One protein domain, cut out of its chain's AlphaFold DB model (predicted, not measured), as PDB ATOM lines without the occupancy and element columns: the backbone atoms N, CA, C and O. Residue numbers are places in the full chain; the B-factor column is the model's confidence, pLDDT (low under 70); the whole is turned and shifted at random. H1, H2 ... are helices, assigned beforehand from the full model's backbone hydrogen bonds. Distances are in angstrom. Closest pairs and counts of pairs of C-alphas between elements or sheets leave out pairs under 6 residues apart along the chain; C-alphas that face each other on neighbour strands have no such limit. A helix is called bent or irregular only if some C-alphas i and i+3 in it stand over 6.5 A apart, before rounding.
ATOM      1  N   LEU A  10     433.279 636.781 493.554       94.81
ATOM      2  CA  LEU A  10     432.667 635.982 494.616       94.81
ATOM      3  C   LEU A  10     432.577 634.497 494.243       94.81
ATOM      4  O   LEU A  10     432.925 633.641 495.056       94.81
ATOM      5  N   GLY A  11     432.162 634.191 493.012       94.88
ATOM      6  CA  GLY A  11     432.071 632.815 492.533       94.88
ATOM      7  C   GLY A  11     433.434 632.129 492.491       94.88
ATOM      8  O   GLY A  11     433.546 630.982 492.916       94.88
ATOM      9  N   SER A  12     434.488 632.839 492.069       95.44
ATOM     10  CA  SER A  12     435.861 632.311 492.044       95.44
ATOM     11  C   SER A  12     436.373 631.943 493.439       95.44
ATOM     12  O   SER A  12     436.986 630.892 493.623       95.44
ATOM     13  N   LEU A  13     436.070 632.763 494.450       94.25
ATOM     14  CA  LEU A  13     436.443 632.496 495.839       94.25
ATOM     15  C   LEU A  13     435.654 631.321 496.414       94.25
ATOM     16  O   LEU A  13     436.250 630.430 497.015       94.25
ATOM     17  N   ALA A  14     434.336 631.291 496.199       93.38
ATOM     18  CA  ALA A  14     433.493 630.178 496.625       93.38
ATOM     19  C   ALA A  14     433.975 628.859 496.000       93.38
ATOM     20  O   ALA A  14     434.133 627.858 496.698       93.38
ATOM     21  N   TRP A  15     434.293 628.882 494.704       92.75
ATOM     22  CA  TRP A  15     434.849 627.744 493.982       92.75
ATOM     23  C   TRP A  15     436.198 627.304 494.559       92.75
ATOM     24  O   TRP A  15     436.365 626.127 494.877       92.75
ATOM     25  N   ALA A  16     437.133 628.237 494.767       91.00
ATOM     26  CA  ALA A  16     438.460 627.939 495.301       91.00
ATOM     27  C   ALA A  16     438.394 627.326 496.707       91.00
ATOM     28  O   ALA A  16     439.055 626.325 496.971       91.00
ATOM     29  N   ILE A  17     437.559 627.886 497.589       90.94
ATOM     30  CA  ILE A  17     437.358 627.373 498.950       90.94
ATOM     31  C   ILE A  17     436.705 625.988 498.905       90.94
ATOM     32  O   ILE A  17     437.161 625.079 499.588       90.94
ATOM     33  N   SER A  18     435.683 625.798 498.061       90.81
ATOM     34  CA  SER A  18     434.958 624.521 497.955       90.81
ATOM     35  C   SER A  18     435.819 623.348 497.474       90.81
ATOM     36  O   SER A  18     435.468 622.195 497.710       90.81
ATOM     37  N   ARG A  19     436.939 623.632 496.795       89.50
ATOM     38  CA  ARG A  19     437.863 622.626 496.247       89.50
ATOM     39  C   ARG A  19     439.184 622.530 497.001       89.50
ATOM     40  O   ARG A  19     440.031 621.719 496.632       89.50
ATOM     41  N   ALA A  20     439.392 623.362 498.013       89.06
ATOM     42  CA  ALA A  20     440.631 623.346 498.763       89.06
ATOM     43  C   ALA A  20     440.753 622.069 499.608       89.06
ATOM     44  O   ALA A  20     439.796 621.637 500.249       89.06
ATOM     45  N   ASP A  21     441.961 621.499 499.672       89.75
ATOM     46  CA  ASP A  21     442.295 620.529 500.717       89.75
ATOM     47  C   ASP A  21     442.286 621.258 502.062       89.75
ATOM     48  O   ASP A  21     443.176 622.062 502.350       89.75
ATOM     49  N   PHE A  22     441.284 620.970 502.892       84.62
ATOM     50  CA  PHE A  22     441.082 621.634 504.178       84.62
ATOM     51  C   PHE A  22     442.308 621.549 505.099       84.62
ATOM     52  O   PHE A  22     442.554 622.465 505.876       84.62
ATOM     53  N   ARG A  23     443.124 620.490 504.991       89.75
ATOM     54  CA  ARG A  23     444.336 620.333 505.816       89.75
ATOM     55  C   ARG A  23     445.471 621.264 505.396       89.75
ATOM     56  O   ARG A  23     446.398 621.478 506.171       89.75
ATOM     57  N   ARG A  24     445.427 621.783 504.169       87.12
ATOM     58  CA  ARG A  24     446.474 622.625 503.565       87.12
ATOM     59  C   ARG A  24     445.965 623.998 503.146       87.12
ATOM     60  O   ARG A  24     446.752 624.808 502.660       87.12
ATOM     61  N   PHE A  25     444.669 624.253 503.308       87.25
ATOM     62  CA  PHE A  25     444.056 625.495 502.887       87.25
ATOM     63  C   PHE A  25     444.707 626.677 503.599       87.25
ATOM     64  O   PHE A  25     444.855 626.696 504.820       87.25
ATOM     65  N   GLN A  26     445.078 627.672 502.804       87.69
ATOM     66  CA  GLN A  26     445.483 628.979 503.285       87.69
ATOM     67  C   GLN A  26     444.433 629.986 502.824       87.69
ATOM     68  O   GLN A  26     444.027 629.929 501.658       87.69
ATOM     69  N   PRO A  27     444.001 630.914 503.695       87.69
ATOM     70  CA  PRO A  27     443.114 631.990 503.290       87.69
ATOM     71  C   PRO A  27     443.669 632.713 502.064       87.69
ATOM     72  O   PRO A  27     444.812 633.174 502.049       87.69
ATOM     73  N   VAL A  28     442.847 632.821 501.026       88.94
ATOM     74  CA  VAL A  28     443.205 633.504 499.785       88.94
ATOM     75  C   VAL A  28     442.417 634.796 499.664       88.94
ATOM     76  O   VAL A  28     441.189 634.808 499.700       88.94
ATOM     77  N   LYS A  29     443.140 635.906 499.485       92.25
ATOM     78  CA  LYS A  29     442.531 637.146 499.002       92.25
ATOM     79  C   LYS A  29     442.201 637.007 497.522       92.25
ATOM     80  O   LYS A  29     442.899 636.307 496.784       92.25
ATOM     81  N   PHE A  30     441.194 637.744 497.072       94.62
ATOM     82  CA  PHE A  30     440.898 637.820 495.650       94.62
ATOM     83  C   PHE A  30     442.113 638.314 494.847       94.62
ATOM     84  O   PHE A  30     442.827 639.242 495.243       94.62
ATOM     85  N   SER A  31     442.320 637.711 493.678       95.31
ATOM     86  CA  SER A  31     443.203 638.230 492.641       95.31
ATOM     87  C   SER A  31     442.651 637.863 491.265       95.31
ATOM     88  O   SER A  31     441.980 636.845 491.119       95.31
ATOM     89  N   PHE A  32     443.002 638.631 490.230       95.56
ATOM     90  CA  PHE A  32     442.631 638.311 488.842       95.56
ATOM     91  C   PHE A  32     443.138 636.943 488.354       95.56
ATOM     92  O   PHE A  32     442.675 636.476 487.323       95.56
ATOM     93  N   GLY A  33     444.089 636.314 489.055       93.62
ATOM     94  CA  GLY A  33     444.539 634.957 488.738       93.62
ATOM     95  C   GLY A  33     443.557 633.861 489.160       93.62
ATOM     96  O   GLY A  33     443.750 632.722 488.761       93.62
ATOM     97  N   LEU A  34     442.534 634.190 489.959       94.06
ATOM     98  CA  LEU A  34     441.466 633.260 490.340       94.06
ATOM     99  C   LEU A  34     440.345 633.179 489.299       94.06
ATOM    100  O   LEU A  34     439.549 632.250 489.346       94.06
ATOM    101  N   LEU A  35     440.253 634.167 488.405       95.06
ATOM    102  CA  LEU A  35     439.239 634.181 487.358       95.06
ATOM    103  C   LEU A  35     439.676 633.286 486.200       95.06
ATOM    104  O   LEU A  35     440.854 633.283 485.834       95.06
ATOM    105  N   ASP A  36     438.711 632.613 485.573       90.88
ATOM    106  CA  ASP A  36     438.960 631.854 484.349       90.88
ATOM    107  C   ASP A  36     439.625 632.742 483.282       90.88
ATOM    108  O   ASP A  36     439.299 633.932 483.172       90.88
ATOM    109  N   PRO A  37     440.555 632.217 482.473       91.88
ATOM    110  CA  PRO A  37     441.218 633.009 481.443       91.88
ATOM    111  C   PRO A  37     440.221 633.528 480.393       91.88
ATOM    112  O   PRO A  37     439.127 632.993 480.224       91.88
ATOM    113  N   LEU A  38     440.597 634.598 479.689       94.00
ATOM    114  CA  LEU A  38     439.873 635.051 478.496       94.00
ATOM    115  C   LEU A  38     440.142 634.072 477.347       94.00
ATOM    116  O   LEU A  38     441.266 633.586 477.220       94.00
ATOM    117  N   GLU A  39     439.149 633.836 476.489       93.12
ATOM    118  CA  GLU A  39     439.309 632.997 475.289       93.12
ATOM    119  C   GLU A  39     440.419 633.530 474.376       93.12
ATOM    120  O   GLU A  39     441.251 632.784 473.863       93.12
ATOM    121  N   GLN A  40     440.462 634.855 474.215       92.81
ATOM    122  CA  GLN A  40     441.485 635.533 473.436       92.81
ATOM    123  C   GLN A  40     442.626 636.010 474.332       92.81
ATOM    124  O   GLN A  40     442.433 636.644 475.376       92.81
ATOM    125  N   ARG A  41     443.859 635.755 473.890       93.44
ATOM    126  CA  ARG A  41     445.054 636.188 474.613       93.44
ATOM    127  C   ARG A  41     445.239 637.704 474.501       93.44
ATOM    128  O   ARG A  41     445.720 638.203 473.488       93.44
ATOM    129  N   VAL A  42     445.006 638.414 475.601       95.44
ATOM    130  CA  VAL A  42     445.373 639.831 475.752       95.44
ATOM    131  C   VAL A  42     446.777 639.937 476.360       95.44
ATOM    132  O   VAL A  42     447.009 639.485 477.484       95.44
ATOM    133  N   LYS A  43     447.733 640.498 475.604       94.19
ATOM    134  CA  LYS A  43     449.141 640.630 476.036       94.19
ATOM    135  C   LYS A  43     449.302 641.661 477.152       94.19
ATOM    136  O   LYS A  43     449.966 641.382 478.149       94.19
ATOM    137  N   GLU A  44     448.672 642.822 476.990       97.69
ATOM    138  CA  GLU A  44     448.803 643.927 477.934       97.69
ATOM    139  C   GLU A  44     448.084 643.641 479.251       97.69
ATOM    140  O   GLU A  44     446.889 643.343 479.294       97.69
ATOM    141  N   LYS A  45     448.818 643.743 480.364       96.12
ATOM    142  CA  LYS A  45     448.323 643.342 481.692       96.12
ATOM    143  C   LYS A  45     447.116 644.167 482.134       96.12
ATOM    144  O   LYS A  45     446.219 643.616 482.773       96.12
ATOM    145  N   ARG A  46     447.119 645.471 481.840       97.69
ATOM    146  CA  ARG A  46     446.026 646.389 482.190       97.69
ATOM    147  C   ARG A  46     444.771 646.063 481.388       97.69
ATOM    148  O   ARG A  46     443.733 645.828 481.997       97.69
ATOM    149  N   GLU A  47     444.901 645.943 480.070       97.75
ATOM    150  CA  GLU A  47     443.792 645.597 479.176       97.75
ATOM    151  C   GLU A  47     443.210 644.223 479.503       97.75
ATOM    152  O   GLU A  47     441.998 644.067 479.607       97.75
ATOM    153  N   ARG A  48     444.062 643.237 479.806       97.62
ATOM    154  CA  ARG A  48     443.603 641.913 480.236       97.62
ATOM    155  C   ARG A  48     442.769 641.980 481.515       97.62
ATOM    156  O   ARG A  48     441.751 641.309 481.616       97.62
ATOM    157  N   ARG A  49     443.202 642.763 482.511       97.38
ATOM    158  CA  ARG A  49     442.447 642.935 483.765       97.38
ATOM    159  C   ARG A  49     441.127 643.663 483.535       97.38
ATOM    160  O   ARG A  49     440.144 643.294 484.163       97.38
ATOM    161  N   LYS A  50     441.111 644.655 482.641       98.00
ATOM    162  CA  LYS A  50     439.897 645.374 482.250       98.00
ATOM    163  C   LYS A  50     438.885 644.427 481.599       98.00
ATOM    164  O   LYS A  50     437.782 644.311 482.110       98.00
ATOM    165  N   ALA A  51     439.304 643.656 480.596       97.88
ATOM    166  CA  ALA A  51     438.444 642.678 479.930       97.88
ATOM    167  C   ALA A  51     437.937 641.574 480.881       97.88
ATOM    168  O   ALA A  51     436.775 641.181 480.824       97.88
ATOM    169  N   LEU A  52     438.779 641.096 481.809       97.94
ATOM    170  CA  LEU A  52     438.343 640.162 482.855       97.94
ATOM    171  C   LEU A  52     437.290 640.779 483.784       97.94
ATOM    172  O   LEU A  52     436.354 640.086 484.173       97.94
ATOM    173  N   ALA A  53     437.448 642.053 484.154       97.75
ATOM    174  CA  ALA A  53     436.486 642.760 484.995       97.75
ATOM    175  C   ALA A  53     435.159 642.992 484.262       97.75
ATOM    176  O   ALA A  53     434.109 642.757 484.845       97.75
ATOM    177  N   GLU A  54     435.199 643.385 482.986       97.94
ATOM    178  CA  GLU A  54     434.007 643.563 482.147       97.94
ATOM    179  C   GLU A  54     433.206 642.261 482.034       97.94
ATOM    180  O   GLU A  54     432.017 642.251 482.348       97.94
ATOM    181  N   ARG A  55     433.871 641.140 481.708       97.69
ATOM    182  CA  ARG A  55     433.227 639.816 481.687       97.69
ATOM    183  C   ARG A  55     432.639 639.450 483.051       97.69
ATOM    184  O   ARG A  55     431.502 639.000 483.130       97.69
ATOM    185  N   ALA A  56     433.396 639.653 484.133       97.81
ATOM    186  CA  ALA A  56     432.937 639.339 485.486       97.81
ATOM    187  C   ALA A  56     431.683 640.135 485.880       97.81
ATOM    188  O   ALA A  56     430.789 639.579 486.515       97.81
ATOM    189  N   THR A  57     431.606 641.416 485.510       97.19
ATOM    190  CA  THR A  57     430.427 642.256 485.761       97.19
ATOM    191  C   THR A  57     429.225 641.772 484.955       97.19
ATOM    192  O   THR A  57     428.162 641.567 485.532       97.19
ATOM    193  N   GLN A  58     429.401 641.502 483.659       97.75
ATOM    194  CA  GLN A  58     428.327 641.012 482.793       97.75
ATOM    195  C   GLN A  58     427.752 639.668 483.276       97.75
ATOM    196  O   GLN A  58     426.533 639.474 483.320       97.75
ATOM    197  N   ASP A  59     428.621 638.743 483.683       97.25
ATOM    198  CA  ASP A  59     428.205 637.442 484.210       97.25
ATOM    199  C   ASP A  59     427.482 637.579 485.557       97.25
ATOM    200  O   ASP A  59     426.521 636.853 485.828       97.25
ATOM    201  N   LEU A  60     427.920 638.519 486.402       96.62
ATOM    202  CA  LEU A  60     427.269 638.813 487.675       96.62
ATOM    203  C   LEU A  60     425.871 639.406 487.468       96.62
ATOM    204  O   LEU A  60     424.934 638.962 488.126       96.62
ATOM    205  N   GLU A  61     425.719 640.359 486.549       96.38
ATOM    206  CA  GLU A  61     424.423 640.948 486.185       96.38
ATOM    207  C   GLU A  61     423.463 639.889 485.633       96.38
ATOM    208  O   GLU A  61     422.322 639.786 486.083       96.38
ATOM    209  N   THR A  62     423.947 639.040 484.723       96.44
ATOM    210  CA  THR A  62     423.165 637.925 484.164       96.44
ATOM    211  C   THR A  62     422.704 636.966 485.259       96.44
ATOM    212  O   THR A  62     421.562 636.501 485.270       96.44
ATOM    213  N   TRP A  63     423.591 636.661 486.207       96.06
ATOM    214  CA  TRP A  63     423.268 635.808 487.341       96.06
ATOM    215  C   TRP A  63     422.233 636.459 488.270       96.06
ATOM    216  O   TRP A  63     421.252 635.808 488.623       96.06
ATOM    217  N   ILE A  64     422.402 637.740 488.607       95.25
ATOM    218  CA  ILE A  64     421.444 638.526 489.398       95.25
ATOM    219  C   ILE A  64     420.045 638.459 488.772       95.25
ATOM    220  O   ILE A  64     419.095 638.064 489.448       95.25
ATOM    221  N   GLN A  65     419.937 638.755 487.474       94.75
ATOM    222  CA  GLN A  65     418.670 638.728 486.739       94.75
ATOM    223  C   GLN A  65     418.033 637.336 486.752       94.75
ATOM    224  O   GLN A  65     416.842 637.192 487.023       94.75
ATOM    225  N   ARG A  66     418.831 636.289 486.503       94.38
ATOM    226  CA  ARG A  66     418.356 634.899 486.453       94.38
ATOM    227  C   ARG A  66     417.759 634.418 487.772       94.38
ATOM    228  O   ARG A  66     416.836 633.607 487.755       94.38
ATOM    229  N   TYR A  67     418.322 634.851 488.894       92.94
ATOM    230  CA  TYR A  67     417.888 634.423 490.223       92.94
ATOM    231  C   TYR A  67     416.994 635.452 490.923       92.94
ATOM    232  O   TYR A  67     416.668 635.249 492.092       92.94
ATOM    233  N   SER A  68     416.596 636.524 490.224       86.69
ATOM    234  CA  SER A  68     415.795 637.629 490.770       86.69
ATOM    235  C   SER A  68     416.373 638.166 492.083       86.69
ATOM    236  O   SER A  68     415.668 638.397 493.064       86.69
TER     237      SER A  68
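What this domain is: This is residues 10 to 68 of the 70 residues of the protein "Methylenetetrahydrofolate--tRNA-(Uracil-5-)-methyltransferase TrmFO" of Candidatus Aminicenantes bacterium ADurb.Bin508 (UniProt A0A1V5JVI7). A flat, loose L of two arms: the long helix H2 is one arm, and the short helix H1, with the long link folded back beside it, makes the other, set crosswise to H2. The two helices do not meet; the link runs out past the end of H1, turns, and comes back past H1 to the beginning of H2, while residues 18 to 24 and residues 61 to 68 stick out at the tips of the two arms. The printed part has 59 residues with two named helices, H1 then H2, and no named strand; the class is all helix. The radius of gyration of the C-alphas is 13.7 A, and the C-alphas span 36 by 35 by 17 A.

Where its parts are: H1 holds residues 10 to 18, beginning at C-alpha 10 at (432.667, 635.982, 494.616). Residues 19 to 44 have no named element; C-alpha 23 is at (444.336, 620.333, 505.816). H2 holds residues 45 to 66, 31.5 A from first to last C-alpha, and ends at C-alpha 66 at (418.356, 634.899, 486.453).

How they stand to each other: H1 and H2 are apart, with no C-alpha of the one within 8 A of the other. A long link of 26 residues joins them. In H1 and H2 every O i to N i+4 pair is within hydrogen-bond range. Neither helix is bent. Residues 18 to 24 stand free, and so do residues 61 to 68, of which 61 to 66 belong to H2.

The domain as a whole: The two C-alphas farthest apart are those of Arg 23 and Gln 65, at 36.9 A. Without the stretches that stand free, the body has 44 residues and spans 31 by 20 by 15 A. The printed part has no cut. The mean pLDDT of the printed part is 93.8, and no printed residue is under 70.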